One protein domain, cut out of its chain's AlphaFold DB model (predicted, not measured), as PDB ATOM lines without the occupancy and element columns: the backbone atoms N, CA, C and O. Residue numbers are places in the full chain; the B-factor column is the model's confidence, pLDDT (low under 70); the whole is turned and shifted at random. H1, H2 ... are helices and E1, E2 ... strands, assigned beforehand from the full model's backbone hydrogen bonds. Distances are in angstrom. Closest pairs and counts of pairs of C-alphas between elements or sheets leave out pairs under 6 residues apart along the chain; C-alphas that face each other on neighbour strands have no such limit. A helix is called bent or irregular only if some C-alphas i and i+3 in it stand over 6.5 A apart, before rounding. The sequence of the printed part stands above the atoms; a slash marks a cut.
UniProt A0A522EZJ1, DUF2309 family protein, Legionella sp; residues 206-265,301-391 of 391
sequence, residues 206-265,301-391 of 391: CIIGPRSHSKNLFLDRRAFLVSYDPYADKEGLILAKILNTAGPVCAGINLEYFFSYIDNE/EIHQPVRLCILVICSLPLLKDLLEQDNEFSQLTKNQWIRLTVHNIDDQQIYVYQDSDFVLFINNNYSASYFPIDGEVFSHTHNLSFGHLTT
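What this domain is: This is residues 206 to 265 and 301 to 391 of the 391 residues of the protein "DUF2309 family protein" of Legionella sp (UniProt A0A522EZJ1). One strongly twisted six-stranded sheet stands as a wall, with the long helix H2 and the shorter H3 and H4 over one face and the tiny H1 on the opposite face. The hairpin of E7 and E8, with its long loop, makes a small lobe away from that sheet. The printed part has 151 residues, with four named helices and eight named strands in the order E1 H1 E2 H2 E3 H3 H4 E4 E5 E6 E7 E8. The large sheet is mixed, in the order E2 E1 E3 E4 E5 E6, and the class is mixed, helices and strands. The whole is compact, with a radius of gyration of the C-alphas of 16.4 A and spans of 45 by 45 by 29 A.

Where its parts are: Find C-alpha 206 at (150.014, 136.837, 155.500), where E1, residues 206 to 209, begins. The sheet's other strands are E2, 223 to 227, E3, 309 to 314, 15.5 A long, E4, 339 to 344, 15.9 A, E5, 350 to 354, and E6, 357 to 360. H2, residues 237 to 262, runs 36.7 A from (142.082, 120.453, 149.832); it is neither bent nor irregular, but only just: C-alphas 245 and 248 are 6.0 A apart. Look for H1 at 211 to 214, H3 at 316 to 324, H4 at 328 to 334, E7 at 367 to 370 and E8 at 387 to 390, ending at (150.104, 152.253, 171.502).

How they stand to each other: Start at E3, parallel to E1 (N 206 and O 309, 2.8 A) and to E4 (N 310 and O 339, 2.8 A). E2 is parallel to E1, with N 207 and O 224 at 2.9 A. E4, E5 and E6 form a meander, each strand the antiparallel neighbour of the one before, with N 342 and O 351, then N 352 and O 359, at 2.8 A. Two strand-helix-strand units, parallel neighbours joined through helices, are E1, H1, E2 and E3, H3 H4, E4, both with right-handed crossovers. H2 runs along the strands at a height over the sheet of 8.2 A; its residues 243 to 251 touch H4, closest at the C-alphas of Asn 244 and Phe 329, 5.8 A. H3 and H4 touch only at the corner, closest at C-alphas 323 and 330, 5.2 A. Every O i to N i+4 pair is within hydrogen-bond range in H3 and H4, 21 of 22 in H2; H1 is too short for one. The hairpin E7 and E8 is antiparallel, N 369 and O 388 at 2.8 A, and apart from the six-stranded sheet's strands.

The domain as a whole: The farthest C-alphas, Glu 265 and Thr 381, are 47.6 A apart. Residues 266 to 300 are not printed; C-alphas 265 and 301 are 13.9 A apart across this cut. The link from E7 to E8 is long, 16 residues. Mean pLDDT of the printed part is 85.9; residues 364 to 391 are under 70.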
ATOM      1  N   CYS A 206     150.571 137.508 156.668       97.69
ATOM      2  CA  CYS A 206     150.014 136.837 155.500       97.69
ATOM      3  C   CYS A 206     148.534 136.573 155.771       97.69
ATOM      4  O   CYS A 206     148.200 135.920 156.756       97.69
ATOM      5  N   ILE A 207     147.647 137.115 154.936       97.81
ATOM      6  CA  ILE A 207     146.202 136.890 155.048       97.81
ATOM      7  C   ILE A 207     145.800 135.876 153.983       97.81
ATOM      8  O   ILE A 207     145.935 136.154 152.790       97.81
ATOM      9  N   ILE A 208     145.272 134.738 154.423       97.88
ATOM     10  CA  ILE A 208     144.738 133.678 153.571       97.88
ATOM     11  C   ILE A 208     143.224 133.653 153.757       97.88
ATOM     12  O   ILE A 208     142.722 133.249 154.804       97.88
ATOM     13  N   GLY A 209     142.485 134.116 152.754       95.88
ATOM     14  CA  GLY A 209     141.026 134.138 152.816       95.88
ATOM     15  C   GLY A 209     140.373 135.074 151.806       95.88
ATOM     16  O   GLY A 209     141.037 135.583 150.894       95.88
ATOM     17  N   PRO A 210     139.056 135.315 151.936       93.81
ATOM     18  CA  PRO A 210     138.325 136.068 150.932       93.81
ATOM     19  C   PRO A 210     138.802 137.516 150.883       93.81
ATOM     20  O   PRO A 210     138.899 138.187 151.914       93.81
ATOM     21  N   ARG A 211     139.015 138.042 149.670       90.19
ATOM     22  CA  ARG A 211     139.470 139.428 149.461       90.19
ATOM     23  C   ARG A 211     138.586 140.457 150.174       90.19
ATOM     24  O   ARG A 211     139.095 141.512 150.535       90.19
ATOM     25  N   SER A 212     137.304 140.161 150.401       90.44
ATOM     26  CA  SER A 212     136.363 141.010 151.146       90.44
ATOM     27  C   SER A 212     136.826 141.365 152.563       90.44
ATOM     28  O   SER A 212     136.547 142.475 152.998       90.44
ATOM     29  N   HIS A 213     137.578 140.495 153.244       88.75
ATOM     30  CA  HIS A 213     138.045 140.731 154.618       88.75
ATOM     31  C   HIS A 213     139.217 141.710 154.700       88.75
ATOM     32  O   HIS A 213     139.401 142.386 155.705       88.75
ATOM     33  N   SER A 214     140.021 141.790 153.639       88.88
ATOM     34  CA  SER A 214     141.167 142.699 153.557       88.88
ATOM     35  C   SER A 214     140.905 143.895 152.646       88.88
ATOM     36  O   SER A 214     141.783 144.744 152.445       88.88
ATOM     37  N   LYS A 215     139.741 143.933 151.982       86.31
ATOM     38  CA  LYS A 215     139.399 144.992 151.032       86.31
ATOM     39  C   LYS A 215     139.379 146.305 151.787       86.31
ATOM     40  O   LYS A 215     138.863 146.371 152.893       86.31
ATOM     41  N   ASN A 216     139.961 147.331 151.175       80.88
ATOM     42  CA  ASN A 216     139.984 148.677 151.733       80.88
ATOM     43  C   ASN A 216     140.738 148.823 153.076       80.88
ATOM     44  O   ASN A 216     140.632 149.867 153.717       80.88
ATOM     45  N   LEU A 217     141.520 147.815 153.484       81.06
ATOM     46  CA  LEU A 217     142.474 147.933 154.585       81.06
ATOM     47  C   LEU A 217     143.765 148.580 154.097       81.06
ATOM     48  O   LEU A 217     144.331 148.170 153.079       81.06
ATOM     49  N   PHE A 218     144.283 149.529 154.869       79.94
ATOM     50  CA  PHE A 218     145.674 149.928 154.729       79.94
ATOM     51  C   PHE A 218     146.562 148.904 155.432       79.94
ATOM     52  O   PHE A 218     146.470 148.741 156.640       79.94
ATOM     53  N   LEU A 219     147.411 148.204 154.683       85.19
ATOM     54  CA  LEU A 219     148.305 147.170 155.225       85.19
ATOM     55  C   LEU A 219     149.776 147.600 155.211       85.19
ATOM     56  O   LEU A 219     150.657 146.789 155.476       85.19
ATOM     57  N   ASP A 220     150.040 148.868 154.878       83.25
ATOM     58  CA  ASP A 220     151.345 149.531 154.980       83.25
ATOM     59  C   ASP A 220     152.509 148.781 154.292       83.25
ATOM     60  O   ASP A 220     153.658 148.858 154.722       83.25
ATOM     61  N   ARG A 221     152.212 148.036 153.216       87.12
ATOM     62  CA  ARG A 221     153.127 147.095 152.529       87.12
ATOM     63  C   ARG A 221     153.712 145.982 153.415       87.12
ATOM     64  O   ARG A 221     154.778 145.456 153.114       87.12
ATOM     65  N   ARG A 222     153.011 145.590 154.478       92.00
ATOM     66  CA  ARG A 222     153.464 144.563 155.436       92.00
ATOM     67  C   ARG A 222     152.804 143.201 155.249       92.00
ATOM     68  O   ARG A 222     153.170 142.255 155.946       92.00
ATOM     69  N   ALA A 223     151.814 143.116 154.361       93.75
ATOM     70  CA  ALA A 223     150.973 141.942 154.210       93.75
ATOM     71  C   ALA A 223     151.146 141.259 152.852       93.75
ATOM     72  O   ALA A 223     151.020 141.898 151.807       93.75
ATOM     73  N   PHE A 224     151.332 139.944 152.884       95.62
ATOM     74  CA  PHE A 224     151.008 139.066 151.768       95.62
ATOM     75  C   PHE A 224     149.497 138.812 151.759       95.62
ATOM     76  O   PHE A 224     148.874 138.676 152.814       95.62
ATOM     77  N   LEU A 225     148.899 138.769 150.569       94.94
ATOM     78  CA  LEU A 225     147.468 138.533 150.387       94.94
ATOM     79  C   LEU A 225     147.270 137.321 149.482       94.94
ATOM     80  O   LEU A 225     147.625 137.369 148.305       94.94
ATOM     81  N   VAL A 226     146.671 136.264 150.025       95.50
ATOM     82  CA  VAL A 226     146.328 135.046 149.292       95.50
ATOM     83  C   VAL A 226     144.811 134.898 149.284       95.50
ATOM     84  O   VAL A 226     144.185 134.655 150.315       95.50
ATOM     85  N   SER A 227     144.213 135.081 148.108       93.56
ATOM     86  CA  SER A 227     142.772 134.909 147.927       93.56
ATOM     87  C   SER A 227     142.398 133.440 148.090       93.56
ATOM     88  O   SER A 227     142.920 132.586 147.379       93.56
ATOM     89  N   TYR A 228     141.472 133.166 148.999       94.94
ATOM     90  CA  TYR A 228     140.951 131.830 149.272       94.94
ATOM     91  C   TYR A 228     139.469 131.930 149.646       94.94
ATOM     92  O   TYR A 228     139.084 132.848 150.369       94.94
ATOM     93  N   ASP A 229     138.633 131.024 149.140       93.12
ATOM     94  CA  ASP A 229     137.210 130.956 149.486       93.12
ATOM     95  C   ASP A 229     136.937 129.706 150.343       93.12
ATOM     96  O   ASP A 229     136.869 128.604 149.792       93.12
ATOM     97  N   PRO A 230     136.752 129.851 151.669       94.31
ATOM     98  CA  PRO A 230     136.522 128.714 152.555       94.31
ATOM     99  C   PRO A 230     135.186 128.011 152.283       94.31
ATOM    100  O   PRO A 230     135.037 126.831 152.582       94.31
ATOM    101  N   TYR A 231     134.209 128.696 151.679       91.81
ATOM    102  CA  TYR A 231     132.903 128.099 151.386       91.81
ATOM    103  C   TYR A 231     132.939 127.178 150.160       91.81
ATOM    104  O   TYR A 231     132.091 126.292 150.022       91.81
ATOM    105  N   ALA A 232     133.916 127.381 149.273       89.31
ATOM    106  CA  ALA A 232     134.140 126.552 148.094       89.31
ATOM    107  C   ALA A 232     135.026 125.322 148.375       89.31
ATOM    108  O   ALA A 232     135.107 124.441 147.522       89.31
ATOM    109  N   ASP A 233     135.655 125.241 149.552       92.44
ATOM    110  CA  ASP A 233     136.673 124.241 149.899       92.44
ATOM    111  C   ASP A 233     136.349 123.533 151.223       92.44
ATOM    112  O   ASP A 233     137.081 123.614 152.206       92.44
ATOM    113  N   LYS A 234     135.214 122.825 151.248       89.56
ATOM    114  CA  LYS A 234     134.695 122.165 152.461       89.56
ATOM    115  C   LYS A 234     135.649 121.134 153.068       89.56
ATOM    116  O   LYS A 234     135.626 120.928 154.273       89.56
ATOM    117  N   GLU A 235     136.449 120.481 152.230       91.12
ATOM    118  CA  GLU A 235     137.410 119.447 152.634       91.12
ATOM    119  C   GLU A 235     138.812 120.019 152.914       91.12
ATOM    120  O   GLU A 235     139.714 119.281 153.300       91.12
ATOM    121  N   GLY A 236     139.026 121.324 152.703       93.12
ATOM    122  CA  GLY A 236     140.322 121.976 152.906       93.12
ATOM    123  C   GLY A 236     141.423 121.550 151.939       93.12
ATOM    124  O   GLY A 236     142.597 121.772 152.228       93.12
ATOM    125  N   LEU A 237     141.093 120.932 150.802       92.69
ATOM    126  CA  LEU A 237     142.082 120.453 149.832       92.69
ATOM    127  C   LEU A 237     142.827 121.612 149.165       92.69
ATOM    128  O   LEU A 237     144.021 121.504 148.869       92.69
ATOM    129  N   ILE A 238     142.132 122.725 148.916       93.38
ATOM    130  CA  ILE A 238     142.746 123.939 148.371       93.38
ATOM    131  C   ILE A 238     143.559 124.625 149.469       93.38
ATOM    132  O   ILE A 238     144.717 124.978 149.236       93.38
ATOM    133  N   LEU A 239     142.999 124.751 150.676       95.75
ATOM    134  CA  LEU A 239     143.693 125.349 151.813       95.75
ATOM    135  C   LEU A 239     144.986 124.608 152.148       95.75
ATOM    136  O   LEU A 239     146.017 125.251 152.300       95.75
ATOM    137  N   ALA A 240     144.971 123.276 152.184       95.19
ATOM    138  CA  ALA A 240     146.157 122.459 152.425       95.19
ATOM    139  C   ALA A 240     147.279 122.773 151.426       95.19
ATOM    140  O   ALA A 240     148.434 122.941 151.817       95.19
ATOM    141  N   LYS A 241     146.949 122.910 150.135       93.38
ATOM    142  CA  LYS A 241     147.919 123.303 149.098       93.38
ATOM    143  C   LYS A 241     148.427 124.724 149.320       93.38
ATOM    144  O   LYS A 241     149.625 124.966 149.194       93.38
ATOM    145  N   ILE A 242     147.544 125.658 149.668       94.75
ATOM    146  CA  ILE A 242     147.925 127.047 149.945       94.75
ATOM    147  C   ILE A 242     148.860 127.117 151.157       94.75
ATOM    148  O   ILE A 242     149.905 127.753 151.071       94.75
ATOM    149  N   LEU A 243     148.537 126.448 152.265       96.06
ATOM    150  CA  LEU A 243     149.357 126.458 153.478       96.06
ATOM    151  C   LEU A 243     150.741 125.858 153.223       96.06
ATOM    152  O   LEU A 243     151.735 126.447 153.630       96.06
ATOM    153  N   ASN A 244     150.816 124.760 152.466       93.69
ATOM    154  CA  ASN A 244     152.079 124.107 152.113       93.69
ATOM    155  C   ASN A 244     152.885 124.822 151.015       93.69
ATOM    156  O   ASN A 244     154.009 124.423 150.734       93.69
ATOM    157  N   THR A 245     152.343 125.871 150.390       91.56
ATOM    158  CA  THR A 245     153.075 126.683 149.403       91.56
ATOM    159  C   THR A 245     153.326 128.095 149.919       91.56
ATOM    160  O   THR A 245     154.469 128.487 150.135       91.56
ATOM    161  N   ALA A 246     152.270 128.865 150.173       92.88
ATOM    162  CA  ALA A 246     152.373 130.234 150.657       92.88
ATOM    163  C   ALA A 246     152.944 130.317 152.079       92.88
ATOM    164  O   ALA A 246     153.648 131.280 152.377       92.88
ATOM    165  N   GLY A 247     152.667 129.333 152.943       95.19
ATOM    166  CA  GLY A 247     153.158 129.305 154.322       95.19
ATOM    167  C   GLY A 247     154.688 129.314 154.399       95.19
ATOM    168  O   GLY A 247     155.243 130.325 154.838       95.19
ATOM    169  N   PRO A 248     155.376 128.259 153.922       95.50
ATOM    170  CA  PRO A 248     156.836 128.208 153.862       95.50
ATOM    171  C   PRO A 248     157.473 129.369 153.101       95.50
ATOM    172  O   PRO A 248     158.424 129.969 153.591       95.50
ATOM    173  N   VAL A 249     156.919 129.765 151.948       94.81
ATOM    174  CA  VAL A 249     157.455 130.886 151.156       94.81
ATOM    175  C   VAL A 249     157.424 132.194 151.945       94.81
ATOM    176  O   VAL A 249     158.435 132.890 152.032       94.81
ATOM    177  N   CYS A 250     156.278 132.547 152.535       96.00
ATOM    178  CA  CYS A 250     156.167 133.789 153.298       96.00
ATOM    179  C   CYS A 250     157.022 133.731 154.572       96.00
ATOM    180  O   CYS A 250     157.615 134.742 154.946       96.00
ATOM    181  N   ALA A 251     157.094 132.567 155.228       96.69
ATOM    182  CA  ALA A 251     157.926 132.360 156.410       96.69
ATOM    183  C   ALA A 251     159.418 132.501 156.082       96.69
ATOM    184  O   ALA A 251     160.118 133.221 156.784       96.69
ATOM    185  N   GLY A 252     159.887 131.888 154.994       95.00
ATOM    186  CA  GLY A 252     161.270 131.983 154.529       95.00
ATOM    187  C   GLY A 252     161.670 133.422 154.214       95.00
ATOM    188  O   GLY A 252     162.678 133.896 154.729       95.00
ATOM    189  N   ILE A 253     160.828 134.156 153.473       94.38
ATOM    190  CA  ILE A 253     161.046 135.588 153.209       94.38
ATOM    191  C   ILE A 253     161.067 136.385 154.523       94.38
ATOM    192  O   ILE A 253     161.891 137.276 154.698       94.38
ATOM    193  N   ASN A 254     160.179 136.100 155.479       96.25
ATOM    194  CA  ASN A 254     160.198 136.792 156.769       96.25
ATOM    195  C   ASN A 254     161.482 136.510 157.563       96.25
ATOM    196  O   ASN A 254     162.105 137.448 158.057       96.25
ATOM    197  N   LEU A 255     161.891 135.244 157.648       95.81
ATOM    198  CA  LEU A 255     163.070 134.807 158.394       95.81
ATOM    199  C   LEU A 255     164.373 135.318 157.775       95.81
ATOM    200  O   LEU A 255     165.275 135.702 158.515       95.81
ATOM    201  N   GLU A 256     164.459 135.399 156.446       94.19
ATOM    202  CA  GLU A 256     165.596 135.997 155.739       94.19
ATOM    203  C   GLU A 256     165.847 137.437 156.216       94.19
ATOM    204  O   GLU A 256     166.969 137.796 156.585       94.19
ATOM    205  N   TYR A 257     164.787 138.250 156.288       95.44
ATOM    206  CA  TYR A 257     164.875 139.620 156.798       95.44
ATOM    207  C   TYR A 257     165.093 139.660 158.313       95.44
ATOM    208  O   TYR A 257     165.866 140.493 158.787       95.44
ATOM    209  N   PHE A 258     164.450 138.764 159.068       96.06
ATOM    210  CA  PHE A 258     164.579 138.681 160.521       96.06
ATOM    211  C   PHE A 258     166.029 138.412 160.938       96.06
ATOM    212  O   PHE A 258     166.601 139.187 161.702       96.06
ATOM    213  N   PHE A 259     166.644 137.346 160.420       96.25
ATOM    214  CA  PHE A 259     168.006 136.968 160.793       96.25
ATOM    215  C   PHE A 259     169.034 137.967 160.275       96.25
ATOM    216  O   PHE A 259     169.906 138.373 161.042       96.25
ATOM    217  N   SER A 260     168.869 138.451 159.038       95.56
ATOM    218  CA  SER A 260     169.730 139.508 158.498       95.56
ATOM    219  C   SER A 260     169.701 140.772 159.364       95.56
ATOM    220  O   SER A 260     170.707 141.477 159.412       95.56
ATOM    221  N   TYR A 261     168.569 141.078 160.015       95.75
ATOM    222  CA  TYR A 261     168.409 142.228 160.914       95.75
ATOM    223  C   TYR A 261     169.018 142.001 162.295       95.75
ATOM    224  O   TYR A 261     169.678 142.898 162.815       95.75
ATOM    225  N   ILE A 262     168.781 140.835 162.902       95.81
ATOM    226  CA  ILE A 262     169.244 140.542 164.265       95.81
ATOM    227  C   ILE A 262     170.773 140.439 164.330       95.81
ATOM    228  O   ILE A 262     171.365 140.949 165.278       95.81
ATOM    229  N   ASP A 263     171.402 139.821 163.329       94.50
ATOM    230  CA  ASP A 263     172.859 139.735 163.216       94.50
ATOM    231  C   ASP A 263     173.270 139.784 161.737       94.50
ATOM    232  O   ASP A 263     173.322 138.776 161.029       94.50
ATOM    233  N   ASN A 264     173.540 141.002 161.259       93.69
ATOM    234  CA  ASN A 264     173.878 141.250 159.860       93.69
ATOM    235  C   ASN A 264     175.293 140.797 159.479       93.69
ATOM    236  O   ASN A 264     175.577 140.645 158.289       93.69
ATOM    237  N   GLU A 265     176.181 140.615 160.456       89.31
ATOM    238  CA  GLU A 265     177.543 140.149 160.202       89.31
ATOM    239  C   GLU A 265     177.546 138.644 159.919       89.31
ATOM    240  O   GLU A 265     178.186 138.211 158.958       89.31
ATOM    241  N   GLU A 301     167.259 148.025 156.889       92.12
ATOM    242  CA  GLU A 301     167.251 149.207 157.765       92.12
ATOM    243  C   GLU A 301     165.851 149.685 158.189       92.12
ATOM    244  O   GLU A 301     165.700 150.262 159.262       92.12
ATOM    245  N   ILE A 302     164.823 149.448 157.365       90.94
ATOM    246  CA  ILE A 302     163.430 149.789 157.691       90.94
ATOM    247  C   ILE A 302     162.638 148.597 158.242       90.94
ATOM    248  O   ILE A 302     161.464 148.757 158.577       90.94
ATOM    249  N   HIS A 303     163.225 147.399 158.270       93.25
ATOM    250  CA  HIS A 303     162.571 146.184 158.735       93.25
ATOM    251  C   HIS A 303     162.451 146.194 160.265       93.25
ATOM    252  O   HIS A 303     163.273 146.761 160.978       93.25
ATOM    253  N   GLN A 304     161.387 145.572 160.767       90.81
ATOM    254  CA  GLN A 304     161.210 145.289 162.188       90.81
ATOM    255  C   GLN A 304     161.307 143.772 162.335       90.81
ATOM    256  O   GLN A 304     160.527 143.103 161.654       90.81
ATOM    257  N   PRO A 305     162.203 143.231 163.180       91.50
ATOM    258  CA  PRO A 305     162.417 141.793 163.299       91.50
ATOM    259  C   PRO A 305     161.252 141.162 164.068       91.50
ATOM    260  O   PRO A 305     161.313 140.910 165.270       91.50
ATOM    261  N   VAL A 306     160.146 140.953 163.364       92.88
ATOM    262  CA  VAL A 306     158.942 140.304 163.878       92.88
ATOM    263  C   VAL A 306     158.723 139.001 163.129       92.88
ATOM    264  O   VAL A 306     158.929 138.936 161.918       92.88
ATOM    265  N   ARG A 307     158.271 137.973 163.849       95.00
ATOM    266  CA  ARG A 307     157.835 136.715 163.238       95.00
ATOM    267  C   ARG A 307     156.558 136.949 162.437       95.00
ATOM    268  O   ARG A 307     155.641 137.608 162.932       95.00
ATOM    269  N   LEU A 308     156.495 136.380 161.236       97.62
ATOM    270  CA  LEU A 308     155.315 136.422 160.380       97.62
ATOM    271  C   LEU A 308     154.080 135.916 161.136       97.62
ATOM    272  O   LEU A 308     154.088 134.817 161.691       97.62
ATOM    273  N   CYS A 309     153.005 136.697 161.104       97.38
ATOM    274  CA  CYS A 309     151.676 136.245 161.481       97.38
ATOM    275  C   CYS A 309     150.933 135.754 160.238       97.38
ATOM    276  O   CYS A 309     150.824 136.483 159.255       97.38
ATOM    277  N   ILE A 310     150.413 134.534 160.267       98.31
ATOM    278  CA  ILE A 310     149.535 134.001 159.232       98.31
ATOM    279  C   ILE A 310     148.116 133.995 159.791       98.31
ATOM    280  O   ILE A 310     147.829 133.288 160.753       98.31
ATOM    281  N   LEU A 311     147.246 134.804 159.187       98.00
ATOM    282  CA  LEU A 311     145.819 134.857 159.479       98.00
ATOM    283  C   LEU A 311     145.065 134.062 158.415       98.00
ATOM    284  O   LEU A 311     145.004 134.479 157.256       98.00
ATOM    285  N   VAL A 312     144.469 132.946 158.818       98.38
ATOM    286  CA  VAL A 312     143.668 132.082 157.946       98.38
ATOM    287  C   VAL A 312     142.186 132.293 158.241       98.38
ATOM    288  O   VAL A 312     141.774 132.273 159.395       98.38
ATOM    289  N   ILE A 313     141.372 132.500 157.211       97.75
ATOM    290  CA  ILE A 313     139.912 132.583 157.339       97.75
ATOM    291  C   ILE A 313     139.333 131.245 156.876       97.75
ATOM    292  O   ILE A 313     139.230 130.996 155.673       97.75
ATOM    293  N   CYS A 314     139.006 130.370 157.825       97.44
ATOM    294  CA  CYS A 314     138.466 129.030 157.580       97.44
ATOM    295  C   CYS A 314     137.771 128.478 158.841       97.44
ATOM    296  O   CYS A 314     137.646 129.184 159.839       97.44
ATOM    297  N   SER A 315     137.291 127.235 158.795       97.31
ATOM    298  CA  SER A 315     136.759 126.541 159.976       97.31
ATOM    299  C   SER A 315     137.902 126.127 160.914       97.31
ATOM    300  O   SER A 315     138.920 125.591 160.466       97.31
ATOM    301  N   LEU A 316     137.744 126.367 162.217       97.56
ATOM    302  CA  LEU A 316     138.750 126.030 163.228       97.56
ATOM    303  C   LEU A 316     139.075 124.518 163.271       97.56
ATOM    304  O   LEU A 316     140.264 124.193 163.227       97.56
ATOM    305  N   PRO A 317     138.092 123.589 163.315       96.88
ATOM    306  CA  PRO A 317     138.353 122.152 163.194       96.88
ATOM    307  C   PRO A 317     139.199 121.785 161.974       96.88
ATOM    308  O   PRO A 317     140.183 121.067 162.106       96.88
ATOM    309  N   LEU A 318     138.885 122.361 160.808       96.69
ATOM    310  CA  LEU A 318     139.626 122.093 159.578       96.69
ATOM    311  C   LEU A 318     141.099 122.498 159.704       96.69
ATOM    312  O   LEU A 318     141.989 121.750 159.307       96.69
ATOM    313  N   LEU A 319     141.377 123.682 160.257       97.31
ATOM    314  CA  LEU A 319     142.759 124.125 160.440       97.31
ATOM    315  C   LEU A 319     143.512 123.269 161.464       97.31
ATOM    316  O   LEU A 319     144.699 123.020 161.264       97.31
ATOM    317  N   LYS A 320     142.839 122.807 162.528       96.88
ATOM    318  CA  LYS A 320     143.415 121.856 163.490       96.88
ATOM    319  C   LYS A 320     143.831 120.562 162.789       96.88
ATOM    320  O   LYS A 320     144.988 120.170 162.904       96.88
ATOM    321  N   ASP A 321     142.944 119.977 161.986       96.25
ATOM    322  CA  ASP A 321     143.224 118.740 161.245       96.25
ATOM    323  C   ASP A 321     144.401 118.899 160.266       96.25
ATOM    324  O   ASP A 321     145.263 118.026 160.160       96.25
ATOM    325  N   LEU A 322     144.483 120.038 159.568       96.00
ATOM    326  CA  LEU A 322     145.607 120.336 158.674       96.00
ATOM    327  C   LEU A 322     146.935 120.494 159.431       96.00
ATOM    328  O   LEU A 322     147.985 120.141 158.892       96.00
ATOM    329  N   LEU A 323     146.898 120.999 160.666       96.31
ATOM    330  CA  LEU A 323     148.081 121.206 161.502       96.31
ATOM    331  C   LEU A 323     148.618 119.905 162.125       96.31
ATOM    332  O   LEU A 323     149.794 119.829 162.499       96.31
ATOM    333  N   GLU A 324     147.793 118.861 162.219       95.38
ATOM    334  CA  GLU A 324     148.231 117.534 162.671       95.38
ATOM    335  C   GLU A 324     149.133 116.822 161.658       95.38
ATOM    336  O   GLU A 324     149.939 115.971 162.033       95.38
ATOM    337  N   GLN A 325     149.075 117.213 160.385       93.81
ATOM    338  CA  GLN A 325     149.968 116.688 159.359       93.81
ATOM    339  C   GLN A 325     151.420 117.109 159.637       93.81
ATOM    340  O   GLN A 325     151.687 118.280 159.910       93.81
ATOM    341  N   ASP A 326     152.369 116.178 159.518       93.50
ATOM    342  CA  ASP A 326     153.801 116.475 159.632       93.50
ATOM    343  C   ASP A 326     154.345 117.019 158.304       93.50
ATOM    344  O   ASP A 326     154.864 116.293 157.458       93.50
ATOM    345  N   ASN A 327     154.143 118.318 158.094       95.69
ATOM    346  CA  ASN A 327     154.637 119.059 156.941       95.69
ATOM    347  C   ASN A 327     155.371 120.332 157.394       95.69
ATOM    348  O   ASN A 327     155.323 120.726 158.561       95.69
ATOM    349  N   GLU A 328     156.053 120.990 156.455       95.88
ATOM    350  CA  GLU A 328     156.865 122.178 156.739       95.88
ATOM    351  C   GLU A 328     156.052 123.303 157.399       95.88
ATOM    352  O   GLU A 328     156.513 123.918 158.359       95.88
ATOM    353  N   PHE A 329     154.811 123.537 156.956       97.19
ATOM    354  CA  PHE A 329     153.940 124.552 157.551       97.19
ATOM    355  C   PHE A 329     153.608 124.245 159.021       97.19
ATOM    356  O   PHE A 329     153.694 125.128 159.887       97.19
ATOM    357  N   SER A 330     153.271 122.991 159.320       96.94
ATOM    358  CA  SER A 330     153.003 122.539 160.684       96.94
ATOM    359  C   SER A 330     154.239 122.642 161.563       96.94
ATOM    360  O   SER A 330     154.134 123.105 162.696       96.94
ATOM    361  N   GLN A 331     155.420 122.290 161.048       96.88
ATOM    362  CA  GLN A 331     156.681 122.424 161.778       96.88
ATOM    363  C   GLN A 331     157.028 123.892 162.052       96.88
ATOM    364  O   GLN A 331     157.386 124.231 163.180       96.88
ATOM    365  N   LEU A 332     156.872 124.785 161.069       97.38
ATOM    366  CA  LEU A 332     157.068 126.228 161.250       97.38
ATOM    367  C   LEU A 332     156.145 126.789 162.339       97.38
ATOM    368  O   LEU A 332     156.565 127.622 163.144       97.38
ATOM    369  N   THR A 333     154.902 126.311 162.394       97.12
ATOM    370  CA  THR A 333     153.915 126.728 163.396       97.12
ATOM    371  C   THR A 333     154.219 126.152 164.783       97.12
ATOM    372  O   THR A 333     154.336 126.905 165.750       97.12
ATOM    373  N   LYS A 334     154.385 124.827 164.892       96.56
ATOM    374  CA  LYS A 334     154.615 124.100 166.155       96.56
ATOM    375  C   LYS A 334     155.931 124.509 166.824       96.56
ATOM    376  O   LYS A 334     155.965 124.696 168.036       96.56
ATOM    377  N   ASN A 335     156.979 124.753 166.033       96.19
ATOM    378  CA  ASN A 335     158.265 125.268 166.518       96.19
ATOM    379  C   ASN A 335     158.281 126.797 166.697       96.19
ATOM    380  O   ASN A 335     159.317 127.374 167.019       96.19
ATOM    381  N   GLN A 336     157.141 127.465 166.499       95.38
ATOM    382  CA  GLN A 336     156.965 128.904 166.678       95.38
ATOM    383  C   GLN A 336     157.880 129.775 165.797       95.38
ATOM    384  O   GLN A 336     158.175 130.916 166.156       95.38
ATOM    385  N   TRP A 337     158.311 129.291 164.632       96.50
ATOM    386  CA  TRP A 337     158.991 130.130 163.636       96.50
ATOM    387  C   TRP A 337     158.043 131.180 163.042       96.50
ATOM    388  O   TRP A 337     158.467 132.287 162.716       96.50
ATOM    389  N   ILE A 338     156.746 130.869 163.003       97.31
ATOM    390  CA  ILE A 338     155.658 131.787 162.650       97.31
ATOM    391  C   ILE A 338     154.601 131.845 163.760       97.31
ATOM    392  O   ILE A 338     154.568 131.011 164.665       97.31
ATOM    393  N   ARG A 339     153.714 132.841 163.690       97.31
ATOM    394  CA  ARG A 339     152.481 132.905 164.485       97.31
ATOM    395  C   ARG A 339     151.301 132.514 163.604       97.31
ATOM    396  O   ARG A 339     151.137 133.090 162.535       97.31
ATOM    397  N   LEU A 340     150.471 131.579 164.058       98.19
ATOM    398  CA  LEU A 340     149.261 131.168 163.346       98.19
ATOM    399  C   LEU A 340     148.022 131.698 164.067       98.19
ATOM    400  O   LEU A 340     147.887 131.558 165.280       98.19
ATOM    401  N   THR A 341     147.130 132.321 163.308       97.88
ATOM    402  CA  THR A 341     145.846 132.847 163.769       97.88
ATOM    403  C   THR A 341     144.755 132.387 162.811       97.88
ATOM    404  O   THR A 341     144.959 132.377 161.596       97.88
ATOM    405  N   VAL A 342     143.585 132.042 163.337       98.25
ATOM    406  CA  VAL A 342     142.400 131.721 162.540       98.25
ATOM    407  C   VAL A 342     141.270 132.679 162.865       98.25
ATOM    408  O   VAL A 342     140.982 132.930 164.029       98.25
ATOM    409  N   HIS A 343     140.634 133.221 161.832       97.56
ATOM    410  CA  HIS A 343     139.314 133.824 161.943       97.56
ATOM    411  C   HIS A 343     138.302 132.741 161.580       97.56
ATOM    412  O   HIS A 343     138.172 132.373 160.408       97.56
ATOM    413  N   ASN A 344     137.663 132.187 162.606       97.69
ATOM    414  CA  ASN A 344     136.793 131.035 162.474       97.69
ATOM    415  C   ASN A 344     135.469 131.438 161.817       97.69
ATOM    416  O   ASN A 344     134.759 132.315 162.304       97.69
ATOM    417  N   ILE A 345     135.127 130.787 160.708       96.38
ATOM    418  CA  ILE A 345     133.901 131.104 159.960       96.38
ATOM    419  C   ILE A 345     132.623 130.669 160.693       96.38
ATOM    420  O   ILE A 345     131.556 131.210 160.412       96.38
ATOM    421  N   ASP A 346     132.726 129.729 161.635       95.38
ATOM    422  CA  ASP A 346     131.560 129.141 162.303       95.38
ATOM    423  C   ASP A 346     131.009 130.036 163.430       95.38
ATOM    424  O   ASP A 346     129.795 130.155 163.587       95.38
ATOM    425  N   ASP A 347     131.883 130.710 164.185       96.12
ATOM    426  CA  ASP A 347     131.519 131.581 165.318       96.12
ATOM    427  C   ASP A 347     131.963 133.048 165.152       96.12
ATOM    428  O   ASP A 347     131.651 133.882 166.005       96.12
ATOM    429  N   GLN A 348     132.660 133.377 164.056       94.81
ATOM    430  CA  GLN A 348     133.226 134.704 163.765       94.81
ATOM    431  C   GLN A 348     134.240 135.189 164.820       94.81
ATOM    432  O   GLN A 348     134.525 136.385 164.921       94.81
ATOM    433  N   GLN A 349     134.792 134.273 165.619       96.12
ATOM    434  CA  GLN A 349     135.826 134.568 166.602       96.12
ATOM    435  C   GLN A 349     137.221 134.364 166.015       96.12
ATOM    436  O   GLN A 349     137.436 133.641 165.039       96.12
ATOM    437  N   ILE A 350     138.196 135.032 166.622       96.44
ATOM    438  CA  ILE A 350     139.603 134.902 166.256       96.44
ATOM    439  C   ILE A 350     140.287 134.039 167.307       96.44
ATOM    440  O   ILE A 350     140.174 134.320 168.495       96.44
ATOM    441  N   TYR A 351     141.035 133.031 166.871       97.75
ATOM    442  CA  TYR A 351     141.832 132.177 167.741       97.75
ATOM    443  C   TYR A 351     143.305 132.239 167.344       97.75
ATOM    444  O   TYR A 351     143.635 132.285 166.159       97.75
ATOM    445  N   VAL A 352     144.197 132.216 168.328       96.81
ATOM    446  CA  VAL A 352     145.652 132.199 168.129       96.81
ATOM    447  C   VAL A 352     146.181 130.835 168.535       96.81
ATOM    448  O   VAL A 352     145.803 130.311 169.578       96.81
ATOM    449  N   TYR A 353     147.068 130.267 167.721       97.31
ATOM    450  CA  TYR A 353     147.767 129.043 168.079       97.31
ATOM    451  C   TYR A 353     148.862 129.341 169.110       97.31
ATOM    452  O   TYR A 353     149.823 130.066 168.826       97.31
ATOM    453  N   GLN A 354     148.712 128.786 170.306       93.94
ATOM    454  CA  GLN A 354     149.628 128.938 171.425       93.94
ATOM    455  C   GLN A 354     149.632 127.656 172.266       93.94
ATOM    456  O   GLN A 354     148.588 127.058 172.494       93.94
ATOM    457  N   ASP A 355     150.813 127.248 172.742       90.12
ATOM    458  CA  ASP A 355     150.971 126.110 173.661       90.12
ATOM    459  C   ASP A 355     150.270 124.831 173.161       90.12
ATOM    460  O   ASP A 355     149.616 124.109 173.906       90.12
ATOM    461  N   SER A 356     150.426 124.573 171.859       92.06
ATOM    462  CA  SER A 356     149.861 123.429 171.137       92.06
ATOM    463  C   SER A 356     148.337 123.411 170.954       92.06
ATOM    464  O   SER A 356     147.821 122.415 170.450       92.06
ATOM    465  N   ASP A 357     147.619 124.497 171.251       95.00
ATOM    466  CA  ASP A 357     146.179 124.615 170.978       95.00
ATOM    467  C   ASP A 357     145.796 126.006 170.436       95.00
ATOM    468  O   ASP A 357     146.591 126.943 170.413       95.00
ATOM    469  N   PHE A 358     144.562 126.144 169.957       96.81
ATOM    470  CA  PHE A 358     143.973 127.413 169.546       96.81
ATOM    471  C   PHE A 358     143.200 128.037 170.706       96.81
ATOM    472  O   PHE A 358     142.151 127.536 171.110       96.81
ATOM    473  N   VAL A 359     143.695 129.167 171.205       96.56
ATOM    474  CA  VAL A 359     143.069 129.934 172.288       96.56
ATOM    475  C   VAL A 359     142.349 131.159 171.736       96.56
ATOM    476  O   VAL A 359     142.807 131.775 170.772       96.56
ATOM    477  N   LEU A 360     141.215 131.526 172.339       96.44
ATOM    478  CA  LEU A 360     140.449 132.707 171.938       96.44
ATOM    479  C   LEU A 360     141.315 133.969 172.058       96.44
ATOM    480  O   LEU A 360     141.887 134.251 173.114       96.44
ATOM    481  N   PHE A 361     141.388 134.753 170.985       92.62
ATOM    482  CA  PHE A 361     142.062 136.041 170.993       92.62
ATOM    483  C   PHE A 361     141.206 137.074 171.722       92.62
ATOM    484  O   PHE A 361     140.141 137.470 171.247       92.62
ATOM    485  N   ILE A 362     141.698 137.554 172.861       86.31
ATOM    486  CA  ILE A 362     141.060 138.630 173.616       86.31
ATOM    487  C   ILE A 362     141.907 139.892 173.444       86.31
ATOM    488  O   ILE A 362     143.042 139.961 173.923       86.31
ATOM    489  N   ASN A 363     141.372 140.894 172.741       72.06
ATOM    490  CA  ASN A 363     142.051 142.174 172.544       72.06
ATOM    491  C   ASN A 363     142.036 142.985 173.847       72.06
ATOM    492  O   ASN A 363     141.155 143.815 174.057       72.06
ATOM    493  N   ASN A 364     142.988 142.711 174.733       60.72
ATOM    494  CA  ASN A 364     142.951 143.266 176.080       60.72
ATOM    495  C   ASN A 364     143.712 144.584 176.266       60.72
ATOM    496  O   ASN A 364     143.487 145.201 177.295       60.72
ATOM    497  N   ASN A 365     144.590 145.035 175.355       53.00
ATOM    498  CA  ASN A 365     145.583 146.060 175.739       53.00
ATOM    499  C   ASN A 365     146.135 146.977 174.627       53.00
ATOM    500  O   ASN A 365     147.171 147.596 174.839       53.00
ATOM    501  N   TYR A 366     145.500 147.110 173.456       59.03
ATOM    502  CA  TYR A 366     146.061 147.974 172.409       59.03
ATOM    503  C   TYR A 366     145.037 148.927 171.796       59.03
ATOM    504  O   TYR A 366     144.158 148.525 171.034       59.03
ATOM    505  N   SER A 367     145.198 150.219 172.085       55.97
ATOM    506  CA  SER A 367     144.511 151.273 171.337       55.97
ATOM    507  C   SER A 367     145.273 151.527 170.035       55.97
ATOM    508  O   SER A 367     146.461 151.840 170.049       55.97
ATOM    509  N   ALA A 368     144.610 151.360 168.892       57.44
ATOM    510  CA  ALA A 368     145.198 151.700 167.601       57.44
ATOM    511  C   ALA A 368     145.157 153.223 167.388       57.44
ATOM    512  O   ALA A 368     144.089 153.830 167.375       57.44
ATOM    513  N   SER A 369     146.319 153.836 167.181       53.28
ATOM    514  CA  SER A 369     146.456 155.236 166.773       53.28
ATOM    515  C   SER A 369     146.610 155.325 165.257       53.28
ATOM    516  O   SER A 369     147.617 154.897 164.687       53.28
ATOM    517  N   TYR A 370     145.588 155.853 164.590       57.09
ATOM    518  CA  TYR A 370     145.476 155.899 163.132       57.09
ATOM    519  C   TYR A 370     146.308 157.038 162.518       57.09
ATOM    520  O   TYR A 370     146.324 158.153 163.038       57.09
ATOM    521  N   PHE A 371     147.010 156.773 161.410       54.25
ATOM    522  CA  PHE A 371     147.766 157.810 160.692       54.25
ATOM    523  C   PHE A 371     146.828 158.824 160.008       54.25
ATOM    524  O   PHE A 371     145.711 158.454 159.635       54.25
ATOM    525  N   PRO A 372     147.273 160.079 159.772       52.38
ATOM    526  CA  PRO A 372     146.525 161.038 158.965       52.38
ATOM    527  C   PRO A 372     146.191 160.445 157.592       52.38
ATOM    528  O   PRO A 372     147.067 159.963 156.871       52.38
ATOM    529  N   ILE A 373     144.909 160.468 157.248       55.50
ATOM    530  CA  ILE A 373     144.360 159.820 156.058       55.50
ATOM    531  C   ILE A 373     144.608 160.733 154.839       55.50
ATOM    532  O   ILE A 373     143.956 161.759 154.684       55.50
ATOM    533  N   ASP A 374     145.546 160.366 153.961       56.84
ATOM    534  CA  ASP A 374     145.677 160.907 152.593       56.84
ATOM    535  C   ASP A 374     144.440 160.560 151.732       56.84
ATOM    536  O   ASP A 374     144.313 159.446 151.224       56.84
ATOM    537  N   GLY A 375     143.526 161.513 151.543       55.16
ATOM    538  CA  GLY A 375     142.269 161.287 150.816       55.16
ATOM    539  C   GLY A 375     142.380 160.909 149.336       55.16
ATOM    540  O   GLY A 375     141.392 160.486 148.739       55.16
ATOM    541  N   GLU A 376     143.569 161.005 148.736       51.09
ATOM    542  CA  GLU A 376     143.821 160.504 147.380       51.09
ATOM    543  C   GLU A 376     144.284 159.039 147.370       51.09
ATOM    544  O   GLU A 376     144.100 158.340 146.376       51.09
ATOM    545  N   VAL A 377     144.915 158.564 148.451       46.53
ATOM    546  CA  VAL A 377     145.257 157.136 148.637       46.53
ATOM    547  C   VAL A 377     144.064 156.376 149.215       46.53
ATOM    548  O   VAL A 377     143.852 155.202 148.910       46.53
ATOM    549  N   PHE A 378     143.265 157.047 150.040       53.16
ATOM    550  CA  PHE A 378     142.184 156.453 150.805       53.16
ATOM    551  C   PHE A 378     140.830 156.959 150.298       53.16
ATOM    552  O   PHE A 378     140.382 158.040 150.657       53.16
ATOM    553  N   SER A 379     140.136 156.158 149.484       46.66
ATOM    554  CA  SER A 379     138.736 156.440 149.140       46.66
ATOM    555  C   SER A 379     137.870 156.375 150.412       46.66
ATOM    556  O   SER A 379     137.716 155.319 151.026       46.66
ATOM    557  N   HIS A 380     137.315 157.517 150.814       44.47
ATOM    558  CA  HIS A 380     136.729 157.749 152.139       44.47
ATOM    559  C   HIS A 380     135.386 157.069 152.439       44.47
ATOM    560  O   HIS A 380     134.872 157.229 153.540       44.47
ATOM    561  N   THR A 381     134.787 156.323 151.515       46.69
ATOM    562  CA  THR A 381     133.430 155.798 151.742       46.69
ATOM    563  C   THR A 381     133.398 154.412 152.391       46.69
ATOM    564  O   THR A 381     132.368 154.053 152.948       46.69
ATOM    565  N   HIS A 382     134.496 153.636 152.356       43.09
ATOM    566  CA  HIS A 382     134.467 152.212 152.743       43.09
ATOM    567  C   HIS A 382     135.793 151.645 153.300       43.09
ATOM    568  O   HIS A 382     135.989 150.428 153.256       43.09
ATOM    569  N   ASN A 383     136.728 152.482 153.767       45.88
ATOM    570  CA  ASN A 383     138.036 152.021 154.255       45.88
ATOM    571  C   ASN A 383     138.075 151.922 155.784       45.88
ATOM    572  O   ASN A 383     137.729 152.879 156.474       45.88
ATOM    573  N   LEU A 384     138.548 150.786 156.314       44.94
ATOM    574  CA  LEU A 384     138.914 150.691 157.728       44.94
ATOM    575  C   LEU A 384     140.252 151.410 157.911       44.94
ATOM    576  O   LEU A 384     141.210 151.181 157.168       44.94
ATOM    577  N   SER A 385     140.307 152.303 158.896       44.06
ATOM    578  CA  SER A 385     141.543 153.003 159.240       44.06
ATOM    579  C   SER A 385     142.576 151.994 159.764       44.06
ATOM    580  O   SER A 385     142.206 151.003 160.391       44.06
ATOM    581  N   PHE A 386     143.869 152.228 159.518       41.75
ATOM    582  CA  PHE A 386     144.968 151.431 160.081       41.75
ATOM    583  C   PHE A 386     145.795 152.258 161.059       41.75
ATOM    584  O   PHE A 386     146.164 153.398 160.757       41.75
ATOM    585  N   GLY A 387     146.025 151.705 162.246       45.53
ATOM    586  CA  GLY A 387     146.724 152.386 163.322       45.53
ATOM    587  C   GLY A 387     147.924 151.603 163.816       45.53
ATOM    588  O   GLY A 387     148.052 150.408 163.564       45.53
ATOM    589  N   HIS A 388     148.820 152.291 164.509       41.03
ATOM    590  CA  HIS A 388     149.855 151.639 165.298       41.03
ATOM    591  C   HIS A 388     149.299 151.351 166.692       41.03
ATOM    592  O   HIS A 388     148.565 152.166 167.245       41.03
ATOM    593  N   LEU A 389     149.624 150.188 167.252       40.69
ATOM    594  CA  LEU A 389     149.263 149.869 168.628       40.69
ATOM    595  C   LEU A 389     150.096 150.762 169.557       40.69
ATOM    596  O   LEU A 389     151.325 150.737 169.487       40.69
ATOM    597  N   THR A 390     149.441 151.569 170.387       43.97
ATOM    598  CA  THR A 390     150.104 152.253 171.502       43.97
ATOM    599  C   THR A 390     150.138 151.288 172.680       43.97
ATOM    600  O   THR A 390     149.077 150.854 173.132       43.97
ATOM    601  N   THR A 391     151.345 150.914 173.102       46.41
ATOM    602  CA  THR A 391     151.612 150.150 174.331       46.41
ATOM    603  C   THR A 391     151.424 151.001 175.567       46.41
ATOM    604  O   THR A 391     151.877 152.171 175.509       46.41
TER     605      THR A 391